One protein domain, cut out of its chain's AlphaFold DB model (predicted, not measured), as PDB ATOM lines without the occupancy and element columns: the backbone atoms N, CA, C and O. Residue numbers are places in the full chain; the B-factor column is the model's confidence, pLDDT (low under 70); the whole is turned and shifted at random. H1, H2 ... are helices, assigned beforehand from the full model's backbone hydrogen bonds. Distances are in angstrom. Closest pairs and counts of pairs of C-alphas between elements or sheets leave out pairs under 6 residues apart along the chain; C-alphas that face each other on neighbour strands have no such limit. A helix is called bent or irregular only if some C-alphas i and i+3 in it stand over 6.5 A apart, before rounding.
ATOM      1  N   GLU A  21      58.032 -38.817 -28.001       54.09
ATOM      2  CA  GLU A  21      59.084 -39.598 -27.340       54.09
ATOM      3  C   GLU A  21      59.603 -38.969 -26.030       54.09
ATOM      4  O   GLU A  21      60.052 -39.705 -25.150       54.09
ATOM      5  N   GLU A  22      59.510 -37.645 -25.863       54.62
ATOM      6  CA  GLU A  22      59.946 -36.918 -24.654       54.62
ATOM      7  C   GLU A  22      58.925 -37.009 -23.505       54.62
ATOM      8  O   GLU A  22      59.259 -36.740 -22.351       54.62
ATOM      9  N   TYR A  23      57.690 -37.428 -23.804       49.88
ATOM     10  CA  TYR A  23      56.560 -37.455 -22.871       49.88
ATOM     11  C   TYR A  23      56.067 -38.861 -22.512       49.88
ATOM     12  O   TYR A  23      54.959 -38.994 -21.991       49.88
ATOM     13  N   ARG A  24      56.862 -39.918 -22.733       43.75
ATOM     14  CA  ARG A  24      56.527 -41.268 -22.237       43.75
ATOM     15  C   ARG A  24      56.246 -41.222 -20.728       43.75
ATOM     16  O   ARG A  24      57.152 -40.954 -19.943       43.75
ATOM     17  N   GLY A  25      55.002 -41.483 -20.323       43.19
ATOM     18  CA  GLY A  25      54.536 -41.393 -18.933       43.19
ATOM     19  C   GLY A  25      53.916 -40.044 -18.531       43.19
ATOM     20  O   GLY A  25      53.238 -39.974 -17.508       43.19
ATOM     21  N   ALA A  26      54.076 -38.989 -19.334       43.34
ATOM     22  CA  ALA A  26      53.413 -37.694 -19.156       43.34
ATOM     23  C   ALA A  26      52.073 -37.602 -19.914       43.34
ATOM     24  O   ALA A  26      51.360 -36.605 -19.783       43.34
ATOM     25  N   GLU A  27      51.682 -38.650 -20.656       48.88
ATOM     26  CA  GLU A  27      50.408 -38.701 -21.388       48.88
ATOM     27  C   GLU A  27      49.197 -38.545 -20.448       48.88
ATOM     28  O   GLU A  27      48.198 -37.927 -20.810       48.88
ATOM     29  N   ALA A  28      49.316 -39.029 -19.206       45.31
ATOM     30  CA  ALA A  28      48.296 -38.882 -18.170       45.31
ATOM     31  C   ALA A  28      48.169 -37.439 -17.641       45.31
ATOM     32  O   ALA A  28      47.081 -37.018 -17.271       45.31
ATOM     33  N   HIS A  29      49.239 -36.639 -17.643       40.16
ATOM     34  CA  HIS A  29      49.179 -35.252 -17.161       40.16
ATOM     35  C   HIS A  29      48.412 -34.310 -18.105       40.16
ATOM     36  O   HIS A  29      48.043 -33.207 -17.700       40.16
ATOM     37  N   HIS A  30      48.148 -34.736 -19.345       47.59
ATOM     38  CA  HIS A  30      47.490 -33.922 -20.367       47.59
ATOM     39  C   HIS A  30      46.226 -34.552 -20.973       47.59
ATOM     40  O   HIS A  30      45.678 -34.035 -21.955       47.59
ATOM     41  N   ASP A  31      45.736 -35.641 -20.380       63.47
ATOM     42  CA  ASP A  31      44.445 -36.220 -20.725       63.47
ATOM     43  C   ASP A  31      43.325 -35.273 -20.270       63.47
ATOM     44  O   ASP A  31      43.135 -35.021 -19.079       63.47
ATOM     45  N   ALA A  32      42.546 -34.760 -21.227       66.12
ATOM     46  CA  ALA A  32      41.427 -33.853 -20.965       66.12
ATOM     47  C   ALA A  32      40.315 -34.469 -20.091       66.12
ATOM     48  O   ALA A  32      39.355 -33.779 -19.756       66.12
ATOM     49  N   ARG A  33      40.403 -35.762 -19.766       72.50
ATOM     50  CA  ARG A  33      39.484 -36.499 -18.893       72.50
ATOM     51  C   ARG A  33      39.889 -36.472 -17.419       72.50
ATOM     52  O   ARG A  33      39.124 -36.969 -16.601       72.50
ATOM     53  N   LEU A  34      41.051 -35.933 -17.055       71.75
ATOM     54  CA  LEU A  34      41.536 -35.904 -15.670       71.75
ATOM     55  C   LEU A  34      41.517 -34.472 -15.109       71.75
ATOM     56  O   LEU A  34      41.849 -33.527 -15.820       71.75
ATOM     57  N   LEU A  35      41.140 -34.301 -13.832       70.56
ATOM     58  CA  LEU A  35      41.242 -33.017 -13.124       70.56
ATOM     59  C   LEU A  35      42.445 -33.012 -12.160       70.56
ATOM     60  O   LEU A  35      42.747 -34.043 -11.553       70.56
ATOM     61  N   PRO A  36      43.093 -31.852 -11.932       68.31
ATOM     62  CA  PRO A  36      44.220 -31.739 -11.000       68.31
ATOM     63  C   PRO A  36      43.815 -32.067  -9.563       68.31
ATOM     64  O   PRO A  36      42.866 -31.469  -9.061       68.31
ATOM     65  N   LEU A  37      44.518 -32.979  -8.888       69.38
ATOM     66  CA  LEU A  37      44.242 -33.345  -7.494       69.38
ATOM     67  C   LEU A  37      44.693 -32.249  -6.513       69.38
ATOM     68  O   LEU A  37      45.792 -31.715  -6.658       69.38
ATOM     69  N   SER A  38      43.876 -31.977  -5.492       63.69
ATOM     70  CA  SER A  38      44.198 -31.062  -4.388       63.69
ATOM     71  C   SER A  38      44.443 -31.840  -3.095       63.69
ATOM     72  O   SER A  38      43.766 -32.836  -2.821       63.69
ATOM     73  N   PHE A  39      45.409 -31.384  -2.297       65.75
ATOM     74  CA  PHE A  39      45.797 -32.012  -1.034       65.75
ATOM     75  C   PHE A  39      45.851 -30.981   0.092       65.75
ATOM     76  O   PHE A  39      46.385 -29.887  -0.088       65.75
ATOM     77  N   SER A  40      45.366 -31.377   1.268       62.81
ATOM     78  CA  SER A  40      45.557 -30.660   2.528       62.81
ATOM     79  C   SER A  40      46.481 -31.494   3.417       62.81
ATOM     80  O   SER A  40      46.074 -32.461   4.067       62.81
ATOM     81  N   GLY A  41      47.781 -31.190   3.361       72.31
ATOM     82  CA  GLY A  41      48.821 -32.031   3.954       72.31
ATOM     83  C   GLY A  41      48.966 -33.361   3.207       72.31
ATOM     84  O   GLY A  41      49.266 -33.372   2.017       72.31
ATOM     85  N   ILE A  42      48.760 -34.481   3.906       68.56
ATOM     86  CA  ILE A  42      48.815 -35.839   3.329       68.56
ATOM     87  C   ILE A  42      47.452 -36.349   2.842       68.56
ATOM     88  O   ILE A  42      47.385 -37.372   2.163       68.56
ATOM     89  N   ALA A  43      46.363 -35.671   3.213       60.84
ATOM     90  CA  ALA A  43      45.009 -36.082   2.872       60.84
ATOM     91  C   ALA A  43      44.565 -35.429   1.560       60.84
ATOM     92  O   ALA A  43      44.762 -34.230   1.344       60.84
ATOM     93  N   ARG A  44      43.938 -36.226   0.693       68.69
ATOM     94  CA  ARG A  44      43.264 -35.715  -0.500       68.69
ATOM     95  C   ARG A  44      42.049 -34.900  -0.070       68.69
ATOM     96  O   ARG A  44      41.242 -35.374   0.726       68.69
ATOM     97  N   GLU A  45      41.916 -33.703  -0.624       74.44
ATOM     98  CA  GLU A  45      40.723 -32.888  -0.438       74.44
ATOM     99  C   GLU A  45      39.651 -33.327  -1.443       74.44
ATOM    100  O   GLU A  45      39.903 -33.405  -2.652       74.44
ATOM    101  N   GLU A  46      38.466 -33.671  -0.941       81.56
ATOM    102  CA  GLU A  46      37.310 -33.964  -1.787       81.56
ATOM    103  C   GLU A  46      36.757 -32.654  -2.353       81.56
ATOM    104  O   GLU A  46      36.611 -31.664  -1.634       81.56
ATOM    105  N   ARG A  47      36.464 -32.627  -3.658       86.88
ATOM    106  CA  ARG A  47      35.916 -31.421  -4.288       86.88
ATOM    107  C   ARG A  47      34.437 -31.301  -3.989       86.88
ATOM    108  O   ARG A  47      33.710 -32.287  -4.032       86.88
ATOM    109  N   THR A  48      33.962 -30.074  -3.822       93.56
ATOM    110  CA  THR A  48      32.521 -29.830  -3.867       93.56
ATOM    111  C   THR A  48      32.024 -29.915  -5.311       93.56
ATOM    112  O   THR A  48      32.763 -29.595  -6.248       93.56
ATOM    113  N   TRP A  49      30.746 -30.247  -5.521       95.69
ATOM    114  CA  TRP A  49      30.157 -30.196  -6.864       95.69
ATOM    115  C   TRP A  49      30.348 -28.844  -7.569       95.69
ATOM    116  O   TRP A  49      30.532 -28.781  -8.786       95.69
ATOM    117  N   ARG A  50      30.342 -27.745  -6.808       95.19
ATOM    118  CA  ARG A  50      30.580 -26.399  -7.340       95.19
ATOM    119  C   ARG A  50      31.968 -26.279  -7.965       95.19
ATOM    120  O   ARG A  50      32.114 -25.668  -9.026       95.19
ATOM    121  N   ASP A  51      32.976 -26.876  -7.341       91.62
ATOM    122  CA  ASP A  51      34.340 -26.889  -7.869       91.62
ATOM    123  C   ASP A  51      34.434 -27.778  -9.108       91.62
ATOM    124  O   ASP A  51      35.064 -27.386 -10.092       91.62
ATOM    125  N   VAL A  52      33.736 -28.920  -9.116       92.94
ATOM    126  CA  VAL A  52      33.604 -29.791 -10.297       92.94
ATOM    127  C   VAL A  52      32.987 -29.021 -11.471       92.94
ATOM    128  O   VAL A  52      33.567 -28.988 -12.554       92.94
ATOM    129  N   SER A  53      31.856 -28.340 -11.255       95.00
ATOM    130  CA  SER A  53      31.129 -27.546 -12.262       95.00
ATOM    131  C   SER A  53      31.980 -26.432 -12.885       95.00
ATOM    132  O   SER A  53      31.886 -26.166 -14.090       95.00
ATOM    133  N   ARG A  54      32.832 -25.793 -12.073       91.94
ATOM    134  CA  ARG A  54      33.752 -24.733 -12.510       91.94
ATOM    135  C   ARG A  54      34.982 -25.268 -13.235       91.94
ATOM    136  O   ARG A  54      35.439 -24.622 -14.174       91.94
ATOM    137  N   SER A  55      35.510 -26.405 -12.788       87.25
ATOM    138  CA  SER A  55      36.781 -26.954 -13.278       87.25
ATOM    139  C   SER A  55      36.617 -27.783 -14.546       87.25
ATOM    140  O   SER A  55      37.504 -27.775 -15.395       87.25
ATOM    141  N   CYS A  56      35.493 -28.488 -14.692       88.69
ATOM    142  CA  CYS A  56      35.234 -29.297 -15.875       88.69
ATOM    143  C   CYS A  56      35.041 -28.412 -17.109       88.69
ATOM    144  O   CYS A  56      34.278 -27.437 -17.091       88.69
ATOM    145  N   GLN A  57      35.684 -28.790 -18.211       89.00
ATOM    146  CA  GLN A  57      35.577 -28.064 -19.464       89.00
ATOM    147  C   GLN A  57      35.427 -29.027 -20.633       89.00
ATOM    148  O   GLN A  57      36.310 -29.821 -20.944       89.00
ATOM    149  N   GLN A  58      34.328 -28.881 -21.370       89.19
ATOM    150  CA  GLN A  58      34.133 -29.633 -22.600       89.19
ATOM    151  C   GLN A  58      35.206 -29.259 -23.635       89.19
ATOM    152  O   GLN A  58      35.317 -28.104 -24.049       89.19
ATOM    153  N   VAL A  59      35.984 -30.249 -24.073       88.00
ATOM    154  CA  VAL A  59      37.007 -30.103 -25.123       88.00
ATOM    155  C   VAL A  59      36.498 -30.698 -26.428       88.00
ATOM    156  O   VAL A  59      35.731 -31.658 -26.408       88.00
ATOM    157  N   ALA A  60      36.918 -30.159 -27.572       83.12
ATOM    158  CA  ALA A  60      36.690 -30.817 -28.853       83.12
ATOM    159  C   ALA A  60      37.411 -32.180 -28.876       83.12
ATOM    160  O   ALA A  60      38.614 -32.248 -28.644       83.12
ATOM    161  N   ILE A  61      36.661 -33.251 -29.139       81.75
ATOM    162  CA  ILE A  61      37.164 -34.626 -29.250       81.75
ATOM    163  C   ILE A  61      36.752 -35.123 -30.636       81.75
ATOM    164  O   ILE A  61      35.559 -35.194 -30.932       81.75
ATOM    165  N   THR A  62      37.728 -35.401 -31.499       79.94
ATOM    166  CA  THR A  62      37.503 -35.726 -32.919       79.94
ATOM    167  C   THR A  62      36.943 -37.129 -33.138       79.94
ATOM    168  O   THR A  62      36.307 -37.385 -34.155       79.94
ATOM    169  N   ASP A  63      37.158 -38.040 -32.193       82.12
ATOM    170  CA  ASP A  63      36.782 -39.453 -32.262       82.12
ATOM    171  C   ASP A  63      35.596 -39.814 -31.347       82.12
ATOM    172  O   ASP A  63      35.400 -40.982 -31.004       82.12
ATOM    173  N   TRP A  64      34.768 -38.829 -30.981       86.94
ATOM    174  CA  TRP A  64      33.594 -39.027 -30.131       86.94
ATOM    175  C   TRP A  64      32.610 -40.038 -30.741       86.94
ATOM    176  O   TRP A  64      32.023 -39.806 -31.796       86.94
ATOM    177  N   LYS A  65      32.421 -41.180 -30.068       88.38
ATOM    178  CA  LYS A  65      31.675 -42.327 -30.620       88.38
ATOM    179  C   LYS A  65      30.160 -42.266 -30.440       88.38
ATOM    180  O   LYS A  65      29.457 -43.049 -31.074       88.38
ATOM    181  N   LEU A  66      29.641 -41.387 -29.581       93.06
ATOM    182  CA  LEU A  66      28.196 -41.293 -29.358       93.06
ATOM    183  C   LEU A  66      27.556 -40.338 -30.366       93.06
ATOM    184  O   LEU A  66      27.984 -39.185 -30.449       93.06
ATOM    185  N   PRO A  67      26.506 -40.763 -31.086       92.62
ATOM    186  CA  PRO A  67      25.823 -39.901 -32.037       92.62
ATOM    187  C   PRO A  67      25.037 -38.796 -31.317       92.62
ATOM    188  O   PRO A  67      24.627 -38.953 -30.163       92.62
ATOM    189  N   GLY A  68      24.809 -37.671 -31.988       93.38
ATOM    190  CA  GLY A  68      24.098 -36.522 -31.422       93.38
ATOM    191  C   GLY A  68      24.947 -35.630 -30.501       93.38
ATOM    192  O   GLY A  68      26.144 -35.860 -30.322       93.38
ATOM    193  N   PRO A  69      24.342 -34.582 -29.920       95.00
ATOM    194  CA  PRO A  69      25.063 -33.526 -29.210       95.00
ATOM    195  C   PRO A  69      25.594 -33.991 -27.855       95.00
ATOM    196  O   PRO A  69      24.983 -34.822 -27.188       95.00
ATOM    197  N   ARG A  70      26.713 -33.423 -27.404       95.12
ATOM    198  CA  ARG A  70      27.220 -33.656 -26.045       95.12
ATOM    199  C   ARG A  70      26.411 -32.844 -25.041       95.12
ATOM    200  O   ARG A  70      26.203 -31.649 -25.233       95.12
ATOM    201  N   THR A  71      25.960 -33.501 -23.982       96.94
ATOM    202  CA  THR A  71      24.995 -32.960 -23.016       96.94
ATOM    203  C   THR A  71      25.546 -32.880 -21.604       96.94
ATOM    204  O   THR A  71      25.006 -32.131 -20.793       96.94
ATOM    205  N   THR A  72      26.653 -33.566 -21.310       97.12
ATOM    206  CA  THR A  72      27.240 -33.572 -19.965       97.12
ATOM    207  C   THR A  72      27.496 -32.163 -19.434       97.12
ATOM    208  O   THR A  72      27.166 -31.881 -18.286       97.12
ATOM    209  N   SER A  73      27.998 -31.241 -20.266       95.88
ATOM    210  CA  SER A  73      28.221 -29.852 -19.839       95.88
ATOM    211  C   SER A  73      26.931 -29.166 -19.368       95.88
ATOM    212  O   SER A  73      26.921 -28.521 -18.320       95.88
ATOM    213  N   PHE A  74      25.820 -29.372 -20.086       96.00
ATOM    214  CA  PHE A  74      24.503 -28.877 -19.685       96.00
ATOM    215  C   PHE A  74      24.064 -29.491 -18.350       96.00
ATOM    216  O   PHE A  74      23.703 -28.755 -17.436       96.00
ATOM    217  N   CYS A  75      24.141 -30.818 -18.218       97.19
ATOM    218  CA  CYS A  75      23.726 -31.538 -17.013       97.19
ATOM    219  C   CYS A  75      24.526 -31.112 -15.776       97.19
ATOM    220  O   CYS A  75      23.950 -30.866 -14.721       97.19
ATOM    221  N   VAL A  76      25.845 -30.958 -15.903       96.75
ATOM    222  CA  VAL A  76      26.711 -30.518 -14.798       96.75
ATOM    223  C   VAL A  76      26.306 -29.134 -14.298       96.75
ATOM    224  O   VAL A  76      26.111 -28.939 -13.097       96.75
ATOM    225  N   ARG A  77      26.113 -28.190 -15.228       95.06
ATOM    226  CA  ARG A  77      25.674 -26.820 -14.923       95.06
ATOM    227  C   ARG A  77      24.252 -26.786 -14.366       95.06
ATOM    228  O   ARG A  77      23.941 -25.926 -13.549       95.06
ATOM    229  N   PHE A  78      23.391 -27.699 -14.809       95.12
ATOM    230  CA  PHE A  78      22.042 -27.856 -14.278       95.12
ATOM    231  C   PHE A  78      22.085 -28.289 -12.811       95.12
ATOM    232  O   PHE A  78      21.537 -27.599 -11.959       95.12
ATOM    233  N   MET A  79      22.799 -29.372 -12.504       96.19
ATOM    234  CA  MET A  79      22.896 -29.908 -11.144       96.19
ATOM    235  C   MET A  79      23.559 -28.933 -10.163       96.19
ATOM    236  O   MET A  79      23.160 -28.874  -9.004       96.19
ATOM    237  N   ASP A  80      24.515 -28.117 -10.614       95.50
ATOM    238  CA  ASP A  80      25.165 -27.093  -9.779       95.50
ATOM    239  C   ASP A  80      24.174 -26.059  -9.223       95.50
ATOM    240  O   ASP A  80      24.247 -25.688  -8.050       95.50
ATOM    241  N   ARG A  81      23.156 -25.682 -10.008       91.12
ATOM    242  CA  ARG A  81      22.067 -24.807  -9.534       91.12
ATOM    243  C   ARG A  81      21.185 -25.460  -8.468       91.12
ATOM    244  O   ARG A  81      20.495 -24.752  -7.740       91.12
ATOM    245  N   HIS A  82      21.208 -26.788  -8.362       88.81
ATOM    246  CA  HIS A  82      20.353 -27.571  -7.469       88.81
ATOM    247  C   HIS A  82      21.130 -28.304  -6.365       88.81
ATOM    248  O   HIS A  82      20.602 -29.228  -5.754       88.81
ATOM    249  N   GLY A  83      22.364 -27.876  -6.079       91.81
ATOM    250  CA  GLY A  83      23.156 -28.413  -4.967       91.81
ATOM    251  C   GLY A  83      23.864 -29.736  -5.267       91.81
ATOM    252  O   GLY A  83      24.237 -30.443  -4.336       91.81
ATOM    253  N   GLY A  84      24.048 -30.072  -6.544       96.62
ATOM    254  CA  GLY A  84      24.781 -31.254  -6.996       96.62
ATOM    255  C   GLY A  84      23.899 -32.465  -7.325       96.62
ATOM    256  O   GLY A  84      22.672 -32.389  -7.230       96.62
ATOM    257  N   PRO A  85      24.498 -33.596  -7.739       97.69
ATOM    258  CA  PRO A  85      23.773 -34.713  -8.346       97.69
ATOM    259  C   PRO A  85      22.812 -35.404  -7.379       97.69
ATOM    260  O   PRO A  85      21.656 -35.663  -7.712       97.69
ATOM    261  N   GLU A  86      23.257 -35.681  -6.151       97.44
ATOM    262  CA  GLU A  86      22.412 -36.350  -5.156       97.44
ATOM    263  C   GLU A  86      21.246 -35.457  -4.698       97.44
ATOM    264  O   GLU A  86      20.125 -35.931  -4.505       97.44
ATOM    265  N   ALA A  87      21.492 -34.152  -4.549       96.88
ATOM    266  CA  ALA A  87      20.449 -33.180  -4.234       96.88
ATOM    267  C   ALA A  87      19.447 -33.041  -5.389       96.88
ATOM    268  O   ALA A  87      18.237 -33.021  -5.152       96.88
ATOM    269  N   HIS A  88      19.942 -33.037  -6.629       96.81
ATOM    270  CA  HIS A  88      19.122 -33.049  -7.834       96.81
ATOM    271  C   HIS A  88      18.207 -34.278  -7.894       96.81
ATOM    272  O   HIS A  88      17.006 -34.117  -8.088       96.81
ATOM    273  N   HIS A  89      18.709 -35.488  -7.622       97.19
ATOM    274  CA  HIS A  89      17.859 -36.685  -7.560       97.19
ATOM    275  C   HIS A  89      16.723 -36.551  -6.534       97.19
ATOM    276  O   HIS A  89      15.562 -36.787  -6.869       97.19
ATOM    277  N   ARG A  90      17.035 -36.127  -5.300       96.25
ATOM    278  CA  ARG A  90      16.013 -35.926  -4.255       96.25
ATOM    279  C   ARG A  90      14.958 -34.912  -4.688       96.25
ATOM    280  O   ARG A  90      13.765 -35.129  -4.478       96.25
ATOM    281  N   ARG A  91      15.396 -33.819  -5.319       94.12
ATOM    282  CA  ARG A  91      14.509 -32.796  -5.876       94.12
ATOM    283  C   ARG A  91      13.617 -33.372  -6.974       94.12
ATOM    284  O   ARG A  91      12.412 -33.170  -6.912       94.12
ATOM    285  N   PHE A  92      14.183 -34.093  -7.939       93.44
ATOM    286  CA  PHE A  92      13.446 -34.730  -9.030       93.44
ATOM    287  C   PHE A  92      12.333 -35.648  -8.499       93.44
ATOM    288  O   PHE A  92      11.169 -35.461  -8.853       93.44
ATOM    289  N   VAL A  93      12.664 -36.562  -7.580       93.44
ATOM    290  CA  VAL A  93      11.692 -37.478  -6.955       93.44
ATOM    291  C   VAL A  93      10.595 -36.709  -6.218       93.44
ATOM    292  O   VAL A  93       9.414 -37.017  -6.371       93.44
ATOM    293  N   SER A  94      10.968 -35.678  -5.454       90.50
ATOM    294  CA  SER A  94      10.017 -34.860  -4.696       90.50
ATOM    295  C   SER A  94       9.073 -34.059  -5.599       90.50
ATOM    296  O   SER A  94       7.865 -34.060  -5.364       90.50
ATOM    297  N   LEU A  95       9.597 -33.411  -6.644       87.50
ATOM    298  CA  LEU A  95       8.809 -32.600  -7.576       87.50
ATOM    299  C   LEU A  95       7.825 -33.447  -8.380       87.50
ATOM    300  O   LEU A  95       6.670 -33.060  -8.538       87.50
ATOM    301  N   GLN A  96       8.275 -34.610  -8.847       87.25
ATOM    302  CA  GLN A  96       7.467 -35.525  -9.650       87.25
ATOM    303  C   GLN A  96       6.605 -36.471  -8.795       87.25
ATOM    304  O   GLN A  96       5.856 -37.277  -9.341       87.25
ATOM    305  N   ARG A  97       6.680 -36.362  -7.456       89.50
ATOM    306  CA  ARG A  97       5.947 -37.194  -6.481       89.50
ATOM    307  C   ARG A  97       6.124 -38.693  -6.738       89.50
ATOM    308  O   ARG A  97       5.164 -39.460  -6.686       89.50
ATOM    309  N   LEU A  98       7.355 -39.091  -7.040       89.81
ATOM    310  CA  LEU A  98       7.675 -40.464  -7.410       89.81
ATOM    311  C   LEU A  98       7.929 -41.321  -6.173       89.81
ATOM    312  O   LEU A  98       8.454 -40.862  -5.158       89.81
ATOM    313  N   SER A  99       7.578 -42.591  -6.291       93.06
ATOM    314  CA  SER A  99       7.915 -43.645  -5.339       93.06
ATOM    315  C   SER A  99       9.196 -44.372  -5.767       93.06
ATOM    316  O   SER A  99       9.641 -44.254  -6.907       93.06
ATOM    317  N   SER A 100       9.810 -45.143  -4.867       91.50
ATOM    318  CA  SER A 100      11.051 -45.877  -5.164       91.50
ATOM    319  C   SER A 100      10.882 -47.008  -6.185       91.50
ATOM    320  O   SER A 100      11.857 -47.408  -6.812       91.50
ATOM    321  N   ASP A 101       9.663 -47.516  -6.365       92.38
ATOM    322  CA  ASP A 101       9.287 -48.515  -7.372       92.38
ATOM    323  C   ASP A 101       8.921 -47.897  -8.732       92.38
ATOM    324  O   ASP A 101       8.691 -48.619  -9.704       92.38
ATOM    325  N   SER A 102       8.888 -46.564  -8.830       92.94
ATOM    326  CA  SER A 102       8.684 -45.878 -10.104       92.94
ATOM    327  C   SER A 102       9.840 -46.169 -11.067       92.94
ATOM    328  O   SER A 102      11.014 -46.199 -10.689       92.94
ATOM    329  N   TRP A 103       9.504 -46.379 -12.342       95.12
ATOM    330  CA  TRP A 103      10.465 -46.761 -13.374       95.12
ATOM    331  C   TRP A 103      11.648 -45.789 -13.462       95.12
ATOM    332  O   TRP A 103      11.476 -44.579 -13.595       95.12
ATOM    333  N   GLY A 104      12.866 -46.323 -13.426       95.50
ATOM    334  CA  GLY A 104      14.078 -45.528 -13.584       95.50
ATOM    335  C   GLY A 104      14.485 -44.718 -12.351       95.50
ATOM    336  O   GLY A 104      15.531 -44.079 -12.394       95.50
ATOM    337  N   VAL A 105      13.717 -44.706 -11.252       96.00
ATOM    338  CA  VAL A 105      14.072 -43.919 -10.055       96.00
ATOM    339  C   VAL A 105      15.353 -44.440  -9.399       96.00
ATOM    340  O   VAL A 105      16.253 -43.647  -9.115       96.00
ATOM    341  N   ALA A 106      15.477 -45.758  -9.219       97.62
ATOM    342  CA  ALA A 106      16.671 -46.380  -8.642       97.62
ATOM    343  C   ALA A 106      17.907 -46.214  -9.548       97.62
ATOM    344  O   ALA A 106      19.017 -45.937  -9.081       97.62
ATOM    345  N   GLU A 107      17.726 -46.331 -10.864       98.06
ATOM    346  CA  GLU A 107      18.777 -46.084 -11.845       98.06
ATOM    347  C   GLU A 107      19.206 -44.618 -11.836       98.06
ATOM    348  O   GLU A 107      20.402 -44.337 -11.812       98.06
ATOM    349  N   HIS A 108      18.256 -43.681 -11.789       98.31
ATOM    350  CA  HIS A 108      18.551 -42.256 -11.686       98.31
ATOM    351  C   HIS A 108      19.369 -41.949 -10.427       98.31
ATOM    352  O   HIS A 108      20.355 -41.213 -10.503       98.31
ATOM    353  N   GLU A 109      19.000 -42.512  -9.273       98.31
ATOM    354  CA  GLU A 109      19.779 -42.380  -8.035       98.31
ATOM    355  C   GLU A 109      21.214 -42.885  -8.228       98.31
ATOM    356  O   GLU A 109      22.183 -42.196  -7.898       98.31
ATOM    357  N   THR A 110      21.350 -44.072  -8.819       98.44
ATOM    358  CA  THR A 110      22.644 -44.710  -9.089       98.44
ATOM    359  C   THR A 110      23.500 -43.860 -10.027       98.44
ATOM    360  O   THR A 110      24.694 -43.677  -9.778       98.44
ATOM    361  N   TYR A 111      22.912 -43.291 -11.080       98.44
ATOM    362  CA  TYR A 111      23.613 -42.414 -12.016       98.44
ATOM    363  C   TYR A 111      24.095 -41.139 -11.330       98.44
ATOM    364  O   TYR A 111      25.254 -40.767 -11.502       98.44
ATOM    365  N   MET A 112      23.255 -40.503 -10.507       98.38
ATOM    366  CA  MET A 112      23.644 -39.292  -9.780       98.38
ATOM    367  C   MET A 112      24.768 -39.563  -8.780       98.38
ATOM    368  O   MET A 112      25.749 -38.824  -8.757       98.38
ATOM    369  N   LYS A 113      24.683 -40.660  -8.017       98.38
ATOM    370  CA  LYS A 113      25.761 -41.090  -7.112       98.38
ATOM    371  C   LYS A 113      27.057 -41.362  -7.871       98.38
ATOM    372  O   LYS A 113      28.112 -40.895  -7.462       98.38
ATOM    373  N   THR A 114      26.984 -42.070  -8.997       98.25
ATOM    374  CA  THR A 114      28.163 -42.388  -9.819       98.25
ATOM    375  C   THR A 114      28.831 -41.116 -10.338       98.25
ATOM    376  O   THR A 114      30.041 -40.958 -10.226       98.25
ATOM    377  N   VAL A 115      28.042 -40.179 -10.865       97.62
ATOM    378  CA  VAL A 115      28.546 -38.901 -11.384       97.62
ATOM    379  C   VAL A 115      29.152 -38.041 -10.273       97.62
ATOM    380  O   VAL A 115      30.210 -37.447 -10.490       97.62
ATOM    381  N   ALA A 116      28.536 -38.013  -9.086       96.69
ATOM    382  CA  ALA A 116      29.093 -37.343  -7.914       96.69
ATOM    383  C   ALA A 116      30.459 -37.932  -7.541       96.69
ATOM    384  O   ALA A 116      31.441 -37.201  -7.498       96.69
ATOM    385  N   ARG A 117      30.567 -39.259  -7.384       96.00
ATOM    386  CA  ARG A 117      31.845 -39.907  -7.039       96.00
ATOM    387  C   ARG A 117      32.920 -39.678  -8.097       96.00
ATOM    388  O   ARG A 117      34.038 -39.350  -7.728       96.00
ATOM    389  N   LEU A 118      32.585 -39.734  -9.387       95.12
ATOM    390  CA  LEU A 118      33.547 -39.447 -10.454       95.12
ATOM    391  C   LEU A 118      34.076 -38.000 -10.388       95.12
ATOM    392  O   LEU A 118      35.279 -37.760 -10.492       95.12
ATOM    393  N   GLY A 119      33.193 -37.017 -10.203       93.06
ATOM    394  CA  GLY A 119      33.591 -35.607 -10.164       93.06
ATOM    395  C   GLY A 119      34.272 -35.198  -8.853       93.06
ATOM    396  O   GLY A 119      35.368 -34.635  -8.860       93.06
ATOM    397  N   GLU A 120      33.609 -35.465  -7.730       92.38
ATOM    398  CA  GLU A 120      33.976 -34.988  -6.391       92.38
ATOM    399  C   GLU A 120      35.134 -35.798  -5.811       92.38
ATOM    400  O   GLU A 120      36.164 -35.231  -5.423       92.38
ATOM    401  N   PHE A 121      34.990 -37.129  -5.834       89.00
ATOM    402  CA  PHE A 121      35.934 -38.049  -5.217       89.00
ATOM    403  C   PHE A 121      37.055 -38.458  -6.168       89.00
ATOM    404  O   PHE A 121      38.205 -38.203  -5.842       89.00
ATOM    405  N   ASP A 122      36.775 -39.030  -7.344       88.38
ATOM    406  CA  ASP A 122      37.805 -39.527  -8.272       88.38
ATOM    407  C   ASP A 122      38.533 -38.389  -8.987       88.38
ATOM    408  O   ASP A 122      39.735 -38.484  -9.246       88.38
ATOM    409  N   GLY A 123      37.864 -37.251  -9.186       84.50
ATOM    410  CA  GLY A 123      38.465 -36.057  -9.767       84.50
ATOM    411  C   GLY A 123      38.744 -36.185 -11.252       84.50
ATOM    412  O   GLY A 123      39.816 -35.800 -11.709       84.50
ATOM    413  N   VAL A 124      37.792 -36.730 -11.995       90.25
ATOM    414  CA  VAL A 124      37.860 -36.799 -13.456       90.25
ATOM    415  C   VAL A 124      37.037 -35.675 -14.083       90.25
ATOM    416  O   VAL A 124      36.020 -35.251 -13.533       90.25
ATOM    417  N   ASP A 125      37.462 -35.184 -15.249       91.00
ATOM    418  CA  ASP A 125      36.678 -34.227 -16.029       91.00
ATOM    419  C   ASP A 125      35.565 -34.996 -16.734       91.00
ATOM    420  O   ASP A 125      35.676 -35.475 -17.870       91.00
ATOM    421  N   ILE A 126      34.466 -35.126 -16.002       95.12
ATOM    422  CA  ILE A 126      33.285 -35.863 -16.417       95.12
ATOM    423  C   ILE A 126      32.688 -35.334 -17.723       95.12
ATOM    424  O   ILE A 126      32.064 -36.116 -18.439       95.12
ATOM    425  N   MET A 127      32.918 -34.064 -18.100       94.62
ATOM    426  CA  MET A 127      32.420 -33.538 -19.373       94.62
ATOM    427  C   MET A 127      33.030 -34.268 -20.562       94.62
ATOM    428  O   MET A 127      32.355 -34.392 -21.582       94.62
ATOM    429  N   ASN A 128      34.257 -34.777 -20.434       92.25
ATOM    430  CA  ASN A 128      35.015 -35.440 -21.498       92.25
ATOM    431  C   ASN A 128      34.934 -36.970 -21.471       92.25
ATOM    432  O   ASN A 128      35.530 -37.635 -22.321       92.25
ATOM    433  N   LEU A 129      34.140 -37.537 -20.562       93.44
ATOM    434  CA  LEU A 129      33.937 -38.976 -20.462       93.44
ATOM    435  C   LEU A 129      32.717 -39.434 -21.262       93.44
ATOM    436  O   LEU A 129      31.574 -39.129 -20.931       93.44
ATOM    437  N   VAL A 130      32.962 -40.266 -22.277       93.50
ATOM    438  CA  VAL A 130      31.899 -40.919 -23.061       93.50
ATOM    439  C   VAL A 130      30.970 -41.736 -22.159       93.50
ATOM    440  O   VAL A 130      29.757 -41.692 -22.330       93.50
ATOM    441  N   GLY A 131      31.521 -42.442 -21.166       95.25
ATOM    442  CA  GLY A 131      30.724 -43.217 -20.210       95.25
ATOM    443  C   GLY A 131      29.754 -42.347 -19.408       95.25
ATOM    444  O   GLY A 131      28.587 -42.703 -19.270       95.25
ATOM    445  N   VAL A 132      30.198 -41.170 -18.955       97.12
ATOM    446  CA  VAL A 132      29.332 -40.233 -18.225       97.12
ATOM    447  C   VAL A 132      28.249 -39.662 -19.133       97.12
ATOM    448  O   VAL A 132      27.099 -39.569 -18.713       97.12
ATOM    449  N   GLU A 133      28.568 -39.369 -20.395       97.31
ATOM    450  CA  GLU A 133      27.559 -38.944 -21.367       97.31
ATOM    451  C   GLU A 133      26.448 -39.997 -21.529       97.31
ATOM    452  O   GLU A 133      25.273 -39.636 -21.564       97.31
ATOM    453  N   VAL A 134      26.778 -41.297 -21.581       97.38
ATOM    454  CA  VAL A 134      25.762 -42.367 -21.644       97.38
ATOM    455  C   VAL A 134      24.866 -42.351 -20.406       97.38
ATOM    456  O   VAL A 134      23.640 -42.383 -20.543       97.38
ATOM    457  N   LEU A 135      25.462 -42.277 -19.212       97.88
ATOM    458  CA  LEU A 135      24.722 -42.245 -17.948       97.88
ATOM    459  C   LEU A 135      23.785 -41.035 -17.885       97.88
ATOM    460  O   LEU A 135      22.599 -41.178 -17.595       97.88
ATOM    461  N   LEU A 136      24.285 -39.848 -18.225       98.19
ATOM    462  CA  LEU A 136      23.503 -38.616 -18.169       98.19
ATOM    463  C   LEU A 136      22.437 -38.546 -19.256       98.19
ATOM    464  O   LEU A 136      21.365 -38.007 -19.009       98.19
ATOM    465  N   ARG A 137      22.654 -39.114 -20.445       97.88
ATOM    466  CA  ARG A 137      21.579 -39.252 -21.442       97.88
ATOM    467  C   ARG A 137      20.489 -40.215 -20.981       97.88
ATOM    468  O   ARG A 137      19.317 -39.977 -21.265       97.88
ATOM    469  N   LYS A 138      20.841 -41.275 -20.246       97.75
ATOM    470  CA  LYS A 138      19.850 -42.157 -19.616       97.75
ATOM    471  C   LYS A 138      19.095 -41.462 -18.483       97.75
ATOM    472  O   LYS A 138      17.877 -41.590 -18.441       97.75
ATOM    473  N   ALA A 139      19.767 -40.667 -17.651       97.75
ATOM    474  CA  ALA A 139      19.105 -39.825 -16.652       97.75
ATOM    475  C   ALA A 139      18.130 -38.827 -17.306       97.75
ATOM    476  O   ALA A 139      16.961 -38.786 -16.939       97.75
ATOM    477  N   GLN A 140      18.569 -38.121 -18.357       96.94
ATOM    478  CA  GLN A 140      17.720 -37.219 -19.145       96.94
ATOM    479  C   GLN A 140      16.500 -37.939 -19.742       96.94
ATOM    480  O   GLN A 140      15.417 -37.369 -19.778       96.94
ATOM    481  N   LEU A 141      16.638 -39.190 -20.202       95.31
ATOM    482  CA  LEU A 141      15.499 -39.982 -20.683       95.31
ATOM    483  C   LEU A 141      14.490 -40.269 -19.563       95.31
ATOM    484  O   LEU A 141      13.289 -40.153 -19.792       95.31
ATOM    485  N   ILE A 142      14.968 -40.646 -18.375       95.06
ATOM    486  CA  ILE A 142      14.105 -40.906 -17.215       95.06
ATOM    487  C   ILE A 142      13.328 -39.639 -16.861       95.06
ATOM    488  O   ILE A 142      12.102 -39.667 -16.802       95.06
ATOM    489  N   GLU A 143      14.014 -38.507 -16.727       94.38
ATOM    490  CA  GLU A 143      13.348 -37.237 -16.445       94.38
ATOM    491  C   GLU A 143      12.405 -36.805 -17.571       94.38
ATOM    492  O   GLU A 143      11.308 -36.317 -17.306       94.38
ATOM    493  N   TYR A 144      12.781 -37.036 -18.833       91.12
ATOM    494  CA  TYR A 144      11.922 -36.756 -19.978       91.12
ATOM    495  C   TYR A 144      10.608 -37.534 -19.902       91.12
ATOM    496  O   TYR A 144       9.565 -36.938 -20.153       91.12
ATOM    497  N   VAL A 145      10.636 -38.819 -19.521       89.94
ATOM    498  CA  VAL A 145       9.428 -39.649 -19.378       89.94
ATOM    499  C   VAL A 145       8.438 -39.030 -18.396       89.94
ATOM    500  O   VAL A 145       7.252 -38.990 -18.714       89.94
ATOM    501  N   TYR A 146       8.919 -38.513 -17.265       87.94
ATOM    502  CA  TYR A 146       8.082 -37.882 -16.239       87.94
ATOM    503  C   TYR A 146       7.785 -36.399 -16.494       87.94
ATOM    504  O   TYR A 146       6.902 -35.836 -15.860       87.94
ATOM    505  N   SER A 147       8.481 -35.758 -17.435       84.50
ATOM    506  CA  SER A 147       8.193 -34.376 -17.828       84.50
ATOM    507  C   SER A 147       6.897 -34.262 -18.637       84.50
ATOM    508  O   SER A 147       6.517 -35.195 -19.344       84.50
ATOM    509  N   ASP A 148       6.298 -33.067 -18.675       68.69
ATOM    510  CA  ASP A 148       5.125 -32.732 -19.512       68.69
ATOM    511  C   ASP A 148       5.314 -33.019 -21.018       68.69
ATOM    512  O   ASP A 148       4.359 -33.051 -21.797       68.69
ATOM    513  N   LYS A 149       6.565 -33.193 -21.458       59.81
ATOM    514  CA  LYS A 149       6.931 -33.486 -22.848       59.81
ATOM    515  C   LYS A 149       7.100 -34.984 -23.110       59.81
ATOM    516  O   LYS A 149       7.242 -35.360 -24.274       59.81
ATOM    517  N   GLY A 150       7.108 -35.809 -22.066       56.78
ATOM    518  CA  GLY A 150       7.286 -37.250 -22.130       56.78
ATOM    519  C   GLY A 150       6.042 -38.001 -22.596       56.78
ATOM    520  O   GLY A 150       4.922 -37.491 -22.508       56.78
ATOM    521  N   PRO A 151       6.199 -39.250 -23.060       51.94
ATOM    522  CA  PRO A 151       5.067 -40.092 -23.442       51.94
ATOM    523  C   PRO A 151       4.084 -40.341 -22.283       51.94
ATOM    524  O   PRO A 151       2.890 -40.490 -22.539       51.94
ATOM    525  N   ALA A 152       4.535 -40.315 -21.020       49.12
ATOM    526  CA  ALA A 152       3.654 -40.492 -19.862       49.12
ATOM    527  C   ALA A 152       2.796 -39.251 -19.544       49.12
ATOM    528  O   ALA A 152       1.692 -39.412 -19.028       49.12
ATOM    529  N   ALA A 153       3.201 -38.038 -19.945       51.34
ATOM    530  CA  ALA A 153       2.391 -36.827 -19.760       51.34
ATOM    531  C   ALA A 153       1.102 -36.815 -20.600       51.34
ATOM    532  O   ALA A 153       0.138 -36.125 -20.270       51.34
ATOM    533  N   LYS A 154       1.054 -37.601 -21.686       39.56
ATOM    534  CA  LYS A 154      -0.146 -37.760 -22.525       39.56
ATOM    535  C   LYS A 154      -0.929 -39.045 -22.251       39.56
ATOM    536  O   LYS A 154      -2.000 -39.227 -22.827       39.56
ATOM    537  N   GLY A 189      14.505 -25.231 -16.313       55.97
ATOM    538  CA  GLY A 189      15.092 -25.410 -14.992       55.97
ATOM    539  C   GLY A 189      14.425 -26.422 -14.066       55.97
ATOM    540  O   GLY A 189      15.016 -26.742 -13.037       55.97
ATOM    541  N   ASP A 190      13.275 -26.996 -14.416       71.88
ATOM    542  CA  ASP A 190      12.688 -28.069 -13.601       71.88
ATOM    543  C   ASP A 190      13.025 -29.476 -14.081       71.88
ATOM    544  O   ASP A 190      12.896 -30.423 -13.309       71.88
ATOM    545  N   THR A 191      13.503 -29.635 -15.314       86.00
ATOM    546  CA  THR A 191      13.856 -30.949 -15.857       86.00
ATOM    547  C   THR A 191      15.236 -30.881 -16.482       86.00
ATOM    548  O   THR A 191      15.490 -30.083 -17.386       86.00
ATOM    549  N   MET A 192      16.141 -31.746 -16.039       94.38
ATOM    550  CA  MET A 192      17.464 -31.857 -16.626       94.38
ATOM    551  C   MET A 192      17.340 -32.615 -17.947       94.38
ATOM    552  O   MET A 192      17.600 -33.808 -18.007       94.38
ATOM    553  N   VAL A 193      16.933 -31.926 -19.016       93.19
ATOM    554  CA  VAL A 193      16.943 -32.441 -20.394       93.19
ATOM    555  C   VAL A 193      17.504 -31.375 -21.323       93.19
ATOM    556  O   VAL A 193      16.930 -30.295 -21.471       93.19
ATOM    557  N   ALA A 194      18.629 -31.676 -21.971       94.00
ATOM    558  CA  ALA A 194      19.287 -30.741 -22.868       94.00
ATOM    559  C   ALA A 194      18.405 -30.447 -24.102       94.00
ATOM    560  O   ALA A 194      18.029 -31.382 -24.817       94.00
ATOM    561  N   PRO A 195      18.126 -29.170 -24.433       91.81
ATOM    562  CA  PRO A 195      17.308 -28.818 -25.596       91.81
ATOM    563  C   PRO A 195      17.855 -29.379 -26.915       91.81
ATOM    564  O   PRO A 195      17.109 -29.938 -27.713       91.81
TER     565      PRO A 195
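What this domain is: This is residues 21 to 154 and 189 to 195 of the 226 residues of the protein "Hypothetical protein" of Polarella glacialis (UniProt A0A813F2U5). Three longer helices, H4, H5 and H6, run back and forth side by side as two joined hairpins, H5 packing on both others, while two shorter helices are set steeply against them: H2 packs on residues 116 to 120 of H5, and H3 packs on residues 132 to 136 of H6. A tail, residues 21 to 30 with H1, sticks out freely at one end, and tiny H7 follows H6 at the other. The printed part has 141 residues with seven named helices, H1 to H7 in order along the chain, and no named strand; the class is all helix. The whole is compact, with a radius of gyration of the C-alphas of 16.6 A, yet elongated, spanning 60 by 37 by 23 A.

Where its parts are: The longest helix by residues, H5, is residues 105 to 122, 24.2 A from C-alpha 105 at (14.072, -43.919, -10.055) to C-alpha 122 at (37.805, -39.527, -8.272). It is neither bent nor irregular, but only just: C-alphas 119 and 122 are 6.1 A apart. H6, residues 130 to 146, is 25.0 A long and ends at C-alpha 146, (8.082, -37.882, -16.239). H4 is residues 85 to 95, 15.1 A, and H3 is residues 72 to 81, 14.6 A. H2 is residues 49 to 55, H1 residues 27 to 30 and H7 residues 151 to 154.

How they stand to each other: H5 and H6 are the hub, touching three helices each. They form a helical hairpin, with closest C-alphas His 108 and Ala 139 at 5.6 A and a shallow tilt of 34 degrees, only just short of steep. H4 and H5 form another, closest at Pro 85 and Met 112, 4.8 A, at a shallow tilt of 24 degrees. H4 and H6 are close but not clearly touching, Phe 92 to Glu 143 at 7.8 A between C-alphas. H3 touches H6 at a steep tilt of 60 degrees, its Thr 72 C-alpha 5.6 A from that of Glu 133. H2 touches H5 at Val 52 and Gly 119, 5.8 A between closest C-alphas, and H3 at Ser 53 and Val 76, 5.9 A. H6 and H7 touch only at the corner, closest at the C-alphas of Val 145 and Ala 152, 5.9 A. H1 touches no helix. Every O i to N i+4 pair is within hydrogen-bond range in H2, H4 and H6; H3 has 5 of 6 and H5 13 of 14, while H1 and H7 are too short for such a pair.

The domain as a whole: The C-alphas farthest apart, of Glu 22 and Lys 154, are 60.1 A apart. Residues 155 to 188 are not printed; C-alphas 154 and 189 are 21.0 A apart across this cut. The links H1 to H2 and H2 to H3 are long; in the first, residues 39 to 40 pair antiparallel with 43 to 44. Mean pLDDT of the printed part is 84.9, and 28 residues are under 70, among them 21 to 32 and 148 to 154.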